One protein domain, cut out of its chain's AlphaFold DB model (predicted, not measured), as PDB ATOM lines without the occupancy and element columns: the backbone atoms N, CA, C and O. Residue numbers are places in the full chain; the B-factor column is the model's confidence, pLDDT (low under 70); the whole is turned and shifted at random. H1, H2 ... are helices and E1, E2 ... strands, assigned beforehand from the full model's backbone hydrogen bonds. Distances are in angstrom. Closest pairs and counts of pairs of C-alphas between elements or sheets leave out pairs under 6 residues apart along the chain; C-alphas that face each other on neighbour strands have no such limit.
ATOM      1  N   GLU A  85     183.134 208.760 108.508       96.88
ATOM      2  CA  GLU A  85     184.175 208.329 109.445       96.88
ATOM      3  C   GLU A  85     183.636 208.189 110.871       96.88
ATOM      4  O   GLU A  85     184.009 207.233 111.546       96.88
ATOM      5  N   ALA A  86     182.737 209.080 111.311       95.75
ATOM      6  CA  ALA A  86     182.108 208.987 112.630       95.75
ATOM      7  C   ALA A  86     181.286 207.702 112.769       95.75
ATOM      8  O   ALA A  86     181.451 206.960 113.733       95.75
ATOM      9  N   LEU A  87     180.453 207.399 111.773       94.88
ATOM     10  CA  LEU A  87     179.658 206.175 111.763       94.88
ATOM     11  C   LEU A  87     180.548 204.928 111.770       94.88
ATOM     12  O   LEU A  87     180.287 203.990 112.515       94.88
ATOM     13  N   PHE A  88     181.614 204.906 110.965       97.00
ATOM     14  CA  PHE A  88     182.538 203.774 110.972       97.00
ATOM     15  C   PHE A  88     183.253 203.628 112.322       97.00
ATOM     16  O   PHE A  88     183.314 202.518 112.850       97.00
ATOM     17  N   ARG A  89     183.738 204.735 112.903       96.25
ATOM     18  CA  ARG A  89     184.374 204.760 114.229       96.25
ATOM     19  C   ARG A  89     183.448 204.200 115.306       96.25
ATOM     20  O   ARG A  89     183.875 203.312 116.036       96.25
ATOM     21  N   HIS A  90     182.184 204.615 115.328       94.06
ATOM     22  CA  HIS A  90     181.212 204.105 116.294       94.06
ATOM     23  C   HIS A  90     180.982 202.596 116.179       94.06
ATOM     24  O   HIS A  90     180.858 201.929 117.200       94.06
ATOM     25  N   ILE A  91     180.957 202.025 114.966       95.69
ATOM     26  CA  ILE A  91     180.848 200.560 114.811       95.69
ATOM     27  C   ILE A  91     182.054 199.878 115.457       95.69
ATOM     28  O   ILE A  91     181.896 198.847 116.109       95.69
ATOM     29  N   LEU A  92     183.256 200.431 115.271       96.94
ATOM     30  CA  LEU A  92     184.468 199.881 115.873       96.94
ATOM     31  C   LEU A  92     184.430 199.990 117.402       96.94
ATOM     32  O   LEU A  92     184.702 199.007 118.084       96.94
ATOM     33  N   GLU A  93     184.063 201.149 117.943       94.75
ATOM     34  CA  GLU A  93     183.984 201.368 119.390       94.75
ATOM     35  C   GLU A  93     182.918 200.460 120.030       94.75
ATOM     36  O   GLU A  93     183.249 199.729 120.968       94.75
ATOM     37  N   TYR A  94     181.721 200.350 119.435       94.88
ATOM     38  CA  TYR A  94     180.645 199.442 119.870       94.88
ATOM     39  C   TYR A  94     181.139 198.009 120.101       94.88
ATOM     40  O   TYR A  94     180.867 197.389 121.128       94.88
ATOM     41  N   VAL A  95     181.932 197.466 119.170       95.38
ATOM     42  CA  VAL A  95     182.387 196.069 119.261       95.38
ATOM     43  C   VAL A  95     183.502 195.822 120.279       95.38
ATOM     44  O   VAL A  95     183.930 194.669 120.442       95.38
ATOM     45  N   SER A  96     183.973 196.880 120.942       94.62
ATOM     46  CA  SER A  96     185.053 196.842 121.931       94.62
ATOM     47  C   SER A  96     184.735 197.464 123.284       94.62
ATOM     48  O   SER A  96     185.458 197.181 124.240       94.62
ATOM     49  N   GLU A  97     183.695 198.287 123.386       87.75
ATOM     50  CA  GLU A  97     183.349 199.020 124.608       87.75
ATOM     51  C   GLU A  97     182.030 198.548 125.217       87.75
ATOM     52  O   GLU A  97     181.904 198.482 126.443       87.75
ATOM     53  N   SER A  98     181.077 198.126 124.387       83.31
ATOM     54  CA  SER A  98     179.811 197.572 124.848       83.31
ATOM     55  C   SER A  98     180.067 196.148 125.355       83.31
ATOM     56  O   SER A  98     180.609 195.306 124.640       83.31
ATOM     57  N   ASN A  99     179.729 195.846 126.613       89.31
ATOM     58  CA  ASN A  99     179.800 194.467 127.102       89.31
ATOM     59  C   ASN A  99     178.773 193.610 126.343       89.31
ATOM     60  O   ASN A  99     177.577 193.695 126.619       89.31
ATOM     61  N   ILE A 100     179.231 192.792 125.393       91.06
ATOM     62  CA  ILE A 100     178.347 192.003 124.531       91.06
ATOM     63  C   ILE A 100     177.885 190.747 125.272       91.06
ATOM     64  O   ILE A 100     178.589 189.734 125.337       91.06
ATOM     65  N   ASP A 101     176.665 190.793 125.797       88.88
ATOM     66  CA  ASP A 101     176.039 189.644 126.460       88.88
ATOM     67  C   ASP A 101     175.412 188.656 125.457       88.88
ATOM     68  O   ASP A 101     175.390 187.448 125.708       88.88
ATOM     69  N   CYS A 102     174.958 189.143 124.295       91.94
ATOM     70  CA  CYS A 102     174.377 188.341 123.217       91.94
ATOM     71  C   CYS A 102     175.066 188.645 121.876       91.94
ATOM     72  O   CYS A 102     174.886 189.713 121.293       91.94
ATOM     73  N   ILE A 103     175.873 187.700 121.375       94.12
ATOM     74  CA  ILE A 103     176.633 187.891 120.127       94.12
ATOM     75  C   ILE A 103     175.725 188.042 118.902       94.12
ATOM     76  O   ILE A 103     176.047 188.816 118.004       94.12
ATOM     77  N   ASP A 104     174.608 187.315 118.862       94.50
ATOM     78  CA  ASP A 104     173.703 187.322 117.713       94.50
ATOM     79  C   ASP A 104     173.007 188.683 117.581       94.50
ATOM     80  O   ASP A 104     172.994 189.250 116.491       94.50
ATOM     81  N   GLU A 105     172.540 189.256 118.697       91.75
ATOM     82  CA  GLU A 105     171.965 190.609 118.740       91.75
ATOM     83  C   GLU A 105     173.001 191.668 118.344       91.75
ATOM     84  O   GLU A 105     172.739 192.509 117.486       91.75
ATOM     85  N   ALA A 106     174.223 191.592 118.884       91.81
ATOM     86  CA  ALA A 106     175.285 192.528 118.518       91.81
ATOM     87  C   ALA A 106     175.614 192.477 117.017       91.81
ATOM     88  O   ALA A 106     175.760 193.513 116.364       91.81
ATOM     89  N   LYS A 107     175.688 191.276 116.434       95.00
ATOM     90  CA  LYS A 107     175.906 191.103 114.990       95.00
ATOM     91  C   LYS A 107     174.723 191.593 114.163       95.00
ATOM     92  O   LYS A 107     174.946 192.152 113.089       95.00
ATOM     93  N   GLU A 108     173.496 191.426 114.642       93.69
ATOM     94  CA  GLU A 108     172.304 191.981 114.002       93.69
ATOM     95  C   GLU A 108     172.359 193.516 113.959       93.69
ATOM     96  O   GLU A 108     172.146 194.098 112.893       93.69
ATOM     97  N   HIS A 109     172.736 194.178 115.057       91.50
ATOM     98  CA  HIS A 109     172.924 195.633 115.085       91.50
ATOM     99  C   HIS A 109     173.982 196.103 114.080       91.50
ATOM    100  O   HIS A 109     173.697 196.968 113.246       91.50
ATOM    101  N   ILE A 110     175.163 195.477 114.080       94.56
ATOM    102  CA  ILE A 110     176.248 195.799 113.138       94.56
ATOM    103  C   ILE A 110     175.787 195.605 111.687       94.56
ATOM    104  O   ILE A 110     176.063 196.440 110.821       94.56
ATOM    105  N   LEU A 111     175.067 194.516 111.406       94.75
ATOM    106  CA  LEU A 111     174.547 194.233 110.073       94.75
ATOM    107  C   LEU A 111     173.495 195.266 109.646       94.75
ATOM    108  O   LEU A 111     173.513 195.707 108.496       94.75
ATOM    109  N   ASN A 112     172.620 195.693 110.556       91.94
ATOM    110  CA  ASN A 112     171.632 196.739 110.296       91.94
ATOM    111  C   ASN A 112     172.307 198.079 109.980       91.94
ATOM    112  O   ASN A 112     171.963 198.708 108.975       91.94
ATOM    113  N   TRP A 113     173.323 198.478 110.747       92.75
ATOM    114  CA  TRP A 113     174.113 199.678 110.457       92.75
ATOM    115  C   TRP A 113     174.859 199.576 109.134       92.75
ATOM    116  O   TRP A 113     174.852 200.524 108.352       92.75
ATOM    117  N   LYS A 114     175.452 198.423 108.824       93.50
ATOM    118  CA  LYS A 114     176.105 198.196 107.532       93.50
ATOM    119  C   LYS A 114     175.115 198.259 106.369       93.50
ATOM    120  O   LYS A 114     175.423 198.852 105.341       93.50
ATOM    121  N   ASN A 115     173.935 197.662 106.502       92.38
ATOM    122  CA  ASN A 115     172.908 197.696 105.459       92.38
ATOM    123  C   ASN A 115     172.356 199.106 105.255       92.38
ATOM    124  O   ASN A 115     172.045 199.481 104.123       92.38
ATOM    125  N   ALA A 116     172.271 199.884 106.334       89.31
ATOM    126  CA  ALA A 116     171.967 201.293 106.252       89.31
ATOM    127  C   ALA A 116     173.136 202.041 105.573       89.31
ATOM    128  O   ALA A 116     173.115 202.387 104.395       89.31
ATOM    129  N   PHE A 117     174.246 202.222 106.263       90.38
ATOM    130  CA  PHE A 117     175.258 203.198 105.869       90.38
ATOM    131  C   PHE A 117     176.321 202.674 104.908       90.38
ATOM    132  O   PHE A 117     177.042 203.468 104.311       90.38
ATOM    133  N   GLY A 118     176.395 201.365 104.676       92.44
ATOM    134  CA  GLY A 118     177.496 200.721 103.957       92.44
ATOM    135  C   GLY A 118     177.739 201.253 102.546       92.44
ATOM    136  O   GLY A 118     178.879 201.285 102.094       92.44
ATOM    137  N   ARG A 119     176.715 201.755 101.848       94.69
ATOM    138  CA  ARG A 119     176.902 202.392 100.527       94.69
ATOM    139  C   ARG A 119     177.683 203.716 100.571       94.69
ATOM    140  O   ARG A 119     178.155 204.164  99.532       94.69
ATOM    141  N   HIS A 120     177.744 204.355 101.738       93.44
ATOM    142  CA  HIS A 120     178.503 205.578 101.998       93.44
ATOM    143  C   HIS A 120     179.915 205.263 102.512       93.44
ATOM    144  O   HIS A 120     180.797 206.115 102.459       93.44
ATOM    145  N   PHE A 121     180.154 204.032 102.970       95.88
ATOM    146  CA  PHE A 121     181.460 203.598 103.445       95.88
ATOM    147  C   PHE A 121     182.399 203.225 102.301       95.88
ATOM    148  O   PHE A 121     181.992 202.725 101.248       95.88
ATOM    149  N   LYS A 122     183.699 203.403 102.551       97.50
ATOM    150  CA  LYS A 122     184.747 202.888 101.668       97.50
ATOM    151  C   LYS A 122     184.675 201.359 101.606       97.50
ATOM    152  O   LYS A 122     184.235 200.695 102.549       97.50
ATOM    153  N   THR A 123     185.129 200.778 100.498       97.88
ATOM    154  CA  THR A 123     185.108 199.319 100.308       97.88
ATOM    155  C   THR A 123     185.900 198.596 101.395       97.88
ATOM    156  O   THR A 123     185.435 197.588 101.921       97.88
ATOM    157  N   GLU A 124     187.062 199.121 101.780       98.19
ATOM    158  CA  GLU A 124     187.888 198.562 102.846       98.19
ATOM    159  C   GLU A 124     187.193 198.555 104.215       98.19
ATOM    160  O   GLU A 124     187.360 197.596 104.961       98.19
ATOM    161  N   TRP A 125     186.368 199.558 104.521       98.31
ATOM    162  CA  TRP A 125     185.618 199.613 105.779       98.31
ATOM    163  C   TRP A 125     184.495 198.588 105.793       98.31
ATOM    164  O   TRP A 125     184.347 197.857 106.764       98.31
ATOM    165  N   ASN A 126     183.753 198.461 104.688       98.19
ATOM    166  CA  ASN A 126     182.751 197.403 104.553       98.19
ATOM    167  C   ASN A 126     183.367 196.007 104.717       98.19
ATOM    168  O   ASN A 126     182.781 195.165 105.390       98.19
ATOM    169  N   ASN A 127     184.548 195.774 104.140       98.31
ATOM    170  CA  ASN A 127     185.267 194.511 104.307       98.31
ATOM    171  C   ASN A 127     185.698 194.289 105.764       98.31
ATOM    172  O   ASN A 127     185.618 193.166 106.252       98.31
ATOM    173  N   GLU A 128     186.130 195.337 106.469       98.50
ATOM    174  CA  GLU A 128     186.467 195.242 107.894       98.50
ATOM    175  C   GLU A 128     185.237 194.905 108.746       98.50
ATOM    176  O   GLU A 128     185.308 194.035 109.609       98.50
ATOM    177  N   ILE A 129     184.083 195.512 108.458       98.25
ATOM    178  CA  ILE A 129     182.825 195.190 109.146       98.25
ATOM    179  C   ILE A 129     182.419 193.728 108.892       98.25
ATOM    180  O   ILE A 129     182.012 193.037 109.822       98.25
ATOM    181  N   GLU A 130     182.575 193.217 107.667       98.25
ATOM    182  CA  GLU A 130     182.341 191.792 107.365       98.25
ATOM    183  C   GLU A 130     183.293 190.870 108.137       98.25
ATOM    184  O   GLU A 130     182.876 189.835 108.663       98.25
ATOM    185  N   ASN A 131     184.566 191.257 108.264       98.19
ATOM    186  CA  ASN A 131     185.514 190.513 109.086       98.19
ATOM    187  C   ASN A 131     185.047 190.479 110.545       98.19
ATOM    188  O   ASN A 131     185.016 189.401 111.136       98.19
ATOM    189  N   ILE A 132     184.625 191.619 111.102       98.06
ATOM    190  CA  ILE A 132     184.094 191.730 112.469       98.06
ATOM    191  C   ILE A 132     182.874 190.821 112.671       98.06
ATOM    192  O   ILE A 132     182.815 190.082 113.655       98.06
ATOM    193  N   LEU A 133     181.936 190.793 111.718       97.88
ATOM    194  CA  LEU A 133     180.756 189.916 111.756       97.88
ATOM    195  C   LEU A 133     181.119 188.420 111.771       97.88
ATOM    196  O   LEU A 133     180.340 187.598 112.264       97.88
ATOM    197  N   SER A 134     182.307 188.047 111.289       97.50
ATOM    198  CA  SER A 134     182.804 186.666 111.329       97.50
ATOM    199  C   SER A 134     183.503 186.278 112.641       97.50
ATOM    200  O   SER A 134     183.747 185.092 112.863       97.50
ATOM    201  N   LEU A 135     183.803 187.238 113.522       97.44
ATOM    202  CA  LEU A 135     184.538 186.989 114.764       97.44
ATOM    203  C   LEU A 135     183.684 186.282 115.823       97.44
ATOM    204  O   LEU A 135     182.450 186.338 115.822       97.44
ATOM    205  N   GLU A 136     184.373 185.634 116.758       96.44
ATOM    206  CA  GLU A 136     183.802 185.105 117.995       96.44
ATOM    207  C   GLU A 136     184.075 186.067 119.156       96.44
ATOM    208  O   GLU A 136     185.037 186.840 119.129       96.44
ATOM    209  N   LEU A 137     183.238 186.003 120.197       96.56
ATOM    210  CA  LEU A 137     183.467 186.778 121.411       96.56
ATOM    211  C   LEU A 137     184.738 186.322 122.122       96.56
ATOM    212  O   LEU A 137     185.010 185.129 122.279       96.56
ATOM    213  N   LYS A 138     185.462 187.299 122.653       95.88
ATOM    214  CA  LYS A 138     186.570 187.096 123.579       95.88
ATOM    215  C   LYS A 138     186.348 187.908 124.841       95.88
ATOM    216  O   LYS A 138     185.776 188.994 124.821       95.88
ATOM    217  N   GLN A 139     186.834 187.369 125.949       96.00
ATOM    218  CA  GLN A 139     186.819 188.069 127.222       96.00
ATOM    219  C   GLN A 139     187.980 189.062 127.272       96.00
ATOM    220  O   GLN A 139     189.144 188.668 127.140       96.00
ATOM    221  N   TYR A 140     187.671 190.325 127.527       95.75
ATOM    222  CA  TYR A 140     188.649 191.370 127.784       95.75
ATOM    223  C   TYR A 140     188.628 191.764 129.263       95.75
ATOM    224  O   TYR A 140     187.603 191.685 129.944       95.75
ATOM    225  N   LYS A 141     189.803 192.122 129.785       94.75
ATOM    226  CA  LYS A 141     190.003 192.503 131.184       94.75
ATOM    227  C   LYS A 141     190.791 193.790 131.239       94.75
ATOM    228  O   LYS A 141     191.864 193.880 130.648       94.75
ATOM    229  N   GLU A 142     190.310 194.730 132.032       92.25
ATOM    230  CA  GLU A 142     190.999 195.991 132.264       92.25
ATOM    231  C   GLU A 142     190.823 196.466 133.701       92.25
ATOM    232  O   GLU A 142     189.961 195.994 134.446       92.25
ATOM    233  N   ILE A 143     191.669 197.417 134.088       91.44
ATOM    234  CA  ILE A 143     191.627 198.053 135.397       91.44
ATOM    235  C   ILE A 143     191.331 199.532 135.178       91.44
ATOM    236  O   ILE A 143     192.202 200.264 134.710       91.44
ATOM    237  N   ARG A 144     190.136 199.989 135.562       86.69
ATOM    238  CA  ARG A 144     189.765 201.416 135.573       86.69
ATOM    239  C   ARG A 144     189.480 201.844 137.005       86.69
ATOM    240  O   ARG A 144     188.832 201.121 137.751       86.69
ATOM    241  N   PHE A 145     190.031 202.978 137.437       88.38
ATOM    242  CA  PHE A 145     189.850 203.507 138.802       88.38
ATOM    243  C   PHE A 145     190.097 202.485 139.935       88.38
ATOM    244  O   PHE A 145     189.428 202.508 140.965       88.38
ATOM    245  N   LYS A 146     191.091 201.597 139.762       91.19
ATOM    246  CA  LYS A 146     191.426 200.483 140.682       91.19
ATOM    247  C   LYS A 146     190.345 199.396 140.808       91.19
ATOM    248  O   LYS A 146     190.428 198.564 141.710       91.19
ATOM    249  N   VAL A 147     189.372 199.372 139.906       90.88
ATOM    250  CA  VAL A 147     188.347 198.333 139.788       90.88
ATOM    251  C   VAL A 147     188.676 197.459 138.578       90.88
ATOM    252  O   VAL A 147     189.044 197.967 137.520       90.88
ATOM    253  N   ASN A 148     188.584 196.139 138.753       92.56
ATOM    254  CA  ASN A 148     188.746 195.183 137.660       92.56
ATOM    255  C   ASN A 148     187.422 195.061 136.909       92.56
ATOM    256  O   ASN A 148     186.421 194.652 137.499       92.56
ATOM    257  N   TYR A 149     187.449 195.345 135.616       90.56
ATOM    258  CA  TYR A 149     186.337 195.108 134.711       90.56
ATOM    259  C   TYR A 149     186.636 193.875 133.871       90.56
ATOM    260  O   TYR A 149     187.783 193.567 133.537       90.56
ATOM    261  N   THR A 150     185.596 193.108 133.584       92.88
ATOM    262  CA  THR A 150     185.669 191.959 132.691       92.88
ATOM    263  C   THR A 150     184.401 191.952 131.871       92.88
ATOM    264  O   THR A 150     183.316 191.921 132.445       92.88
ATOM    265  N   TYR A 151     184.555 192.001 130.558       93.12
ATOM    266  CA  TYR A 151     183.440 192.083 129.627       93.12
ATOM    267  C   TYR A 151     183.789 191.375 128.319       93.12
ATOM    268  O   TYR A 151     184.960 191.086 128.041       93.12
ATOM    269  N   ASN A 152     182.761 191.012 127.564       95.75
ATOM    270  CA  ASN A 152     182.898 190.293 126.304       95.75
ATOM    271  C   ASN A 152     182.898 191.276 125.137       95.75
ATOM    272  O   ASN A 152     182.068 192.178 125.086       95.75
ATOM    273  N   VAL A 153     183.813 191.070 124.195       96.69
ATOM    274  CA  VAL A 153     184.016 191.940 123.031       96.69
ATOM    275  C   VAL A 153     184.310 191.112 121.782       96.69
ATOM    276  O   VAL A 153     184.784 189.979 121.894       96.69
ATOM    277  N   LEU A 154     184.090 191.665 120.588       97.50
ATOM    278  CA  LEU A 154     184.586 191.064 119.335       97.50
ATOM    279  C   LEU A 154     186.018 191.534 119.041       97.50
ATOM    280  O   LEU A 154     186.863 190.756 118.585       97.50
ATOM    281  N   LEU A 155     186.323 192.789 119.376       97.69
ATOM    282  CA  LEU A 155     187.653 193.386 119.295       97.69
ATOM    283  C   LEU A 155     188.038 193.988 120.645       97.69
ATOM    284  O   LEU A 155     187.212 194.548 121.347       97.69
ATOM    285  N   THR A 156     189.300 193.870 121.031       96.62
ATOM    286  CA  THR A 156     189.824 194.599 122.190       96.62
ATOM    287  C   THR A 156     189.935 196.092 121.865       96.62
ATOM    288  O   THR A 156     190.134 196.437 120.695       96.62
ATOM    289  N   PRO A 157     189.910 196.980 122.875       95.06
ATOM    290  CA  PRO A 157     190.143 198.409 122.664       95.06
ATOM    291  C   PRO A 157     191.446 198.702 121.903       95.06
ATOM    292  O   PRO A 157     191.499 199.594 121.066       95.06
ATOM    293  N   GLN A 158     192.501 197.907 122.124       95.88
ATOM    294  CA  GLN A 158     193.772 198.071 121.410       95.88
ATOM    295  C   GLN A 158     193.677 197.686 119.928       95.88
ATOM    296  O   GLN A 158     194.329 198.307 119.094       95.88
ATOM    297  N   GLU A 159     192.895 196.660 119.581       98.00
ATOM    298  CA  GLU A 159     192.655 196.312 118.175       98.00
ATOM    299  C   GLU A 159     191.831 197.394 117.476       98.00
ATOM    300  O   GLU A 159     192.151 197.748 116.345       98.00
ATOM    301  N   VAL A 160     190.830 197.958 118.156       97.69
ATOM    302  CA  VAL A 160     190.040 199.081 117.632       97.69
ATOM    303  C   VAL A 160     190.899 200.316 117.408       97.69
ATOM    304  O   VAL A 160     190.862 200.865 116.310       97.69
ATOM    305  N   GLU A 161     191.754 200.685 118.364       96.94
ATOM    306  CA  GLU A 161     192.705 201.791 118.201       96.94
ATOM    307  C   GLU A 161     193.567 201.600 116.942       96.94
ATOM    308  O   GLU A 161     193.709 202.509 116.129       96.94
ATOM    309  N   LEU A 162     194.085 200.389 116.701       98.19
ATOM    310  CA  LEU A 162     194.865 200.100 115.492       98.19
ATOM    311  C   LEU A 162     194.048 200.266 114.200       98.19
ATOM    312  O   LEU A 162     194.600 200.700 113.187       98.19
ATOM    313  N   LEU A 163     192.756 199.929 114.212       98.44
ATOM    314  CA  LEU A 163     191.868 200.127 113.063       98.44
ATOM    315  C   LEU A 163     191.542 201.608 112.845       98.44
ATOM    316  O   LEU A 163     191.578 202.063 111.699       98.44
ATOM    317  N   ILE A 164     191.302 202.369 113.916       97.69
ATOM    318  CA  ILE A 164     191.101 203.824 113.868       97.69
ATOM    319  C   ILE A 164     192.339 204.492 113.255       97.69
ATOM    320  O   ILE A 164     192.231 205.190 112.241       97.69
ATOM    321  N   GLN A 165     193.525 204.177 113.786       97.25
ATOM    322  CA  GLN A 165     194.810 204.679 113.291       97.25
ATOM    323  C   GLN A 165     195.047 204.335 111.815       97.25
ATOM    324  O   GLN A 165     195.559 205.147 111.044       97.25
ATOM    325  N   LYS A 166     194.656 203.129 111.398       97.94
ATOM    326  CA  LYS A 166     194.822 202.656 110.020       97.94
ATOM    327  C   LYS A 166     193.894 203.358 109.029       97.94
ATOM    328  O   LYS A 166     194.315 203.623 107.904       97.94
ATOM    329  N   TYR A 167     192.629 203.565 109.390       98.00
ATOM    330  CA  TYR A 167     191.584 203.876 108.413       98.00
ATOM    331  C   TYR A 167     191.074 205.315 108.443       98.00
ATOM    332  O   TYR A 167     190.657 205.805 107.386       98.00
ATOM    333  N   ILE A 168     191.061 205.959 109.612       97.25
ATOM    334  CA  ILE A 168     190.336 207.224 109.821       97.25
ATOM    335  C   ILE A 168     191.114 208.274 110.619       97.25
ATOM    336  O   ILE A 168     190.603 209.368 110.833       97.25
ATOM    337  N   PHE A 169     192.346 207.987 111.048       96.62
ATOM    338  CA  PHE A 169     193.165 208.978 111.744       96.62
ATOM    339  C   PHE A 169     193.344 210.265 110.929       96.62
ATOM    340  O   PHE A 169     193.600 210.248 109.721       96.62
TER     341      PHE A 169
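What this domain is: This is residues 85 to 169 of the 182 residues of an uncharacterized protein of Pseudobacteroides cellulosolvens ATCC 35603 = DSM 2933 (UniProt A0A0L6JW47). A narrow hairpin of two strands, E1 and E2, runs out like an arm from one end of a body of four nearly aligned helices; its tip, residues 143 to 148, sticks out. In the body the centres of H1, H2 and H3 make a triangle, and H4 packs on H1 outside that triangle. The printed part has 85 residues, with four named helices and two named strands in the order H1, H2, H3, E1, E2, H4; the sheet is antiparallel and the class is mixed, helices and strands. The whole is compact, with a radius of gyration of the C-alphas of 13.0 A, and spans 42 by 29 by 17 A, the hairpin adding to its length.

How they stand to each other: Strands E1, residues 138 to 144, and E2, residues 147 to 153, form an antiparallel hairpin, their directions at 154 degrees. N 138 and O 153 are 2.9 A apart and N 149 and O 142 are 2.8 A apart, both within hydrogen-bond range. The closest C-alphas of E2 and H1, residues 85 to 97, are those of Val 153 and Ser 96, 5.1 A apart. H4, residues 157 to 167, touches H1 and runs opposite ways at a shallow tilt of 17 degrees; their closest C-alphas, of Pro 157 and Ser 96, are 5.4 A apart. H1 and H2, residues 103 to 117, form a helical hairpin and only just touch, with 3 pairs of C-alphas within 8 A, the closest being Ile 91 and Ile 110 at 6.8 A. H2 and H3, residues 123 to 133, form another helical hairpin and touch, the C-alphas of Lys 107 and Leu 133 coming closest at 5.9 A. H1, H2 and H3 are an up and down bundle, each helix running against the one before it. H3 is close to but not clearly touching H4, with the closest C-alphas, of Trp 125 and Tyr 167, 7.8 A apart. H2 and H4 are apart. Every O i to N i+4 pair is within hydrogen-bond range in H2, H3 and H4, and 8 of 9 are in H1.

Where its parts are: E1 is 19.0 A long from first to last C-alpha and E2 is 18.5 A. H2, the longest helix, measures 21.0 A, H1 17.8 A, H3 15.4 A and H4 15.3 A. H1 begins at C-alpha 85, (184.175, 208.329, 109.445). E1 begins at C-alpha 138, (186.570, 187.096, 123.579), and H4 ends at C-alpha 167, (191.584, 203.876, 108.413).

The domain as a whole: The two C-alphas farthest apart, of Arg 119 and Lys 146, are 42.7 A apart. The printed part has no cut, and the five links between its named elements are tight. The mean pLDDT of the printed part is 94.8, and no printed residue is under 70.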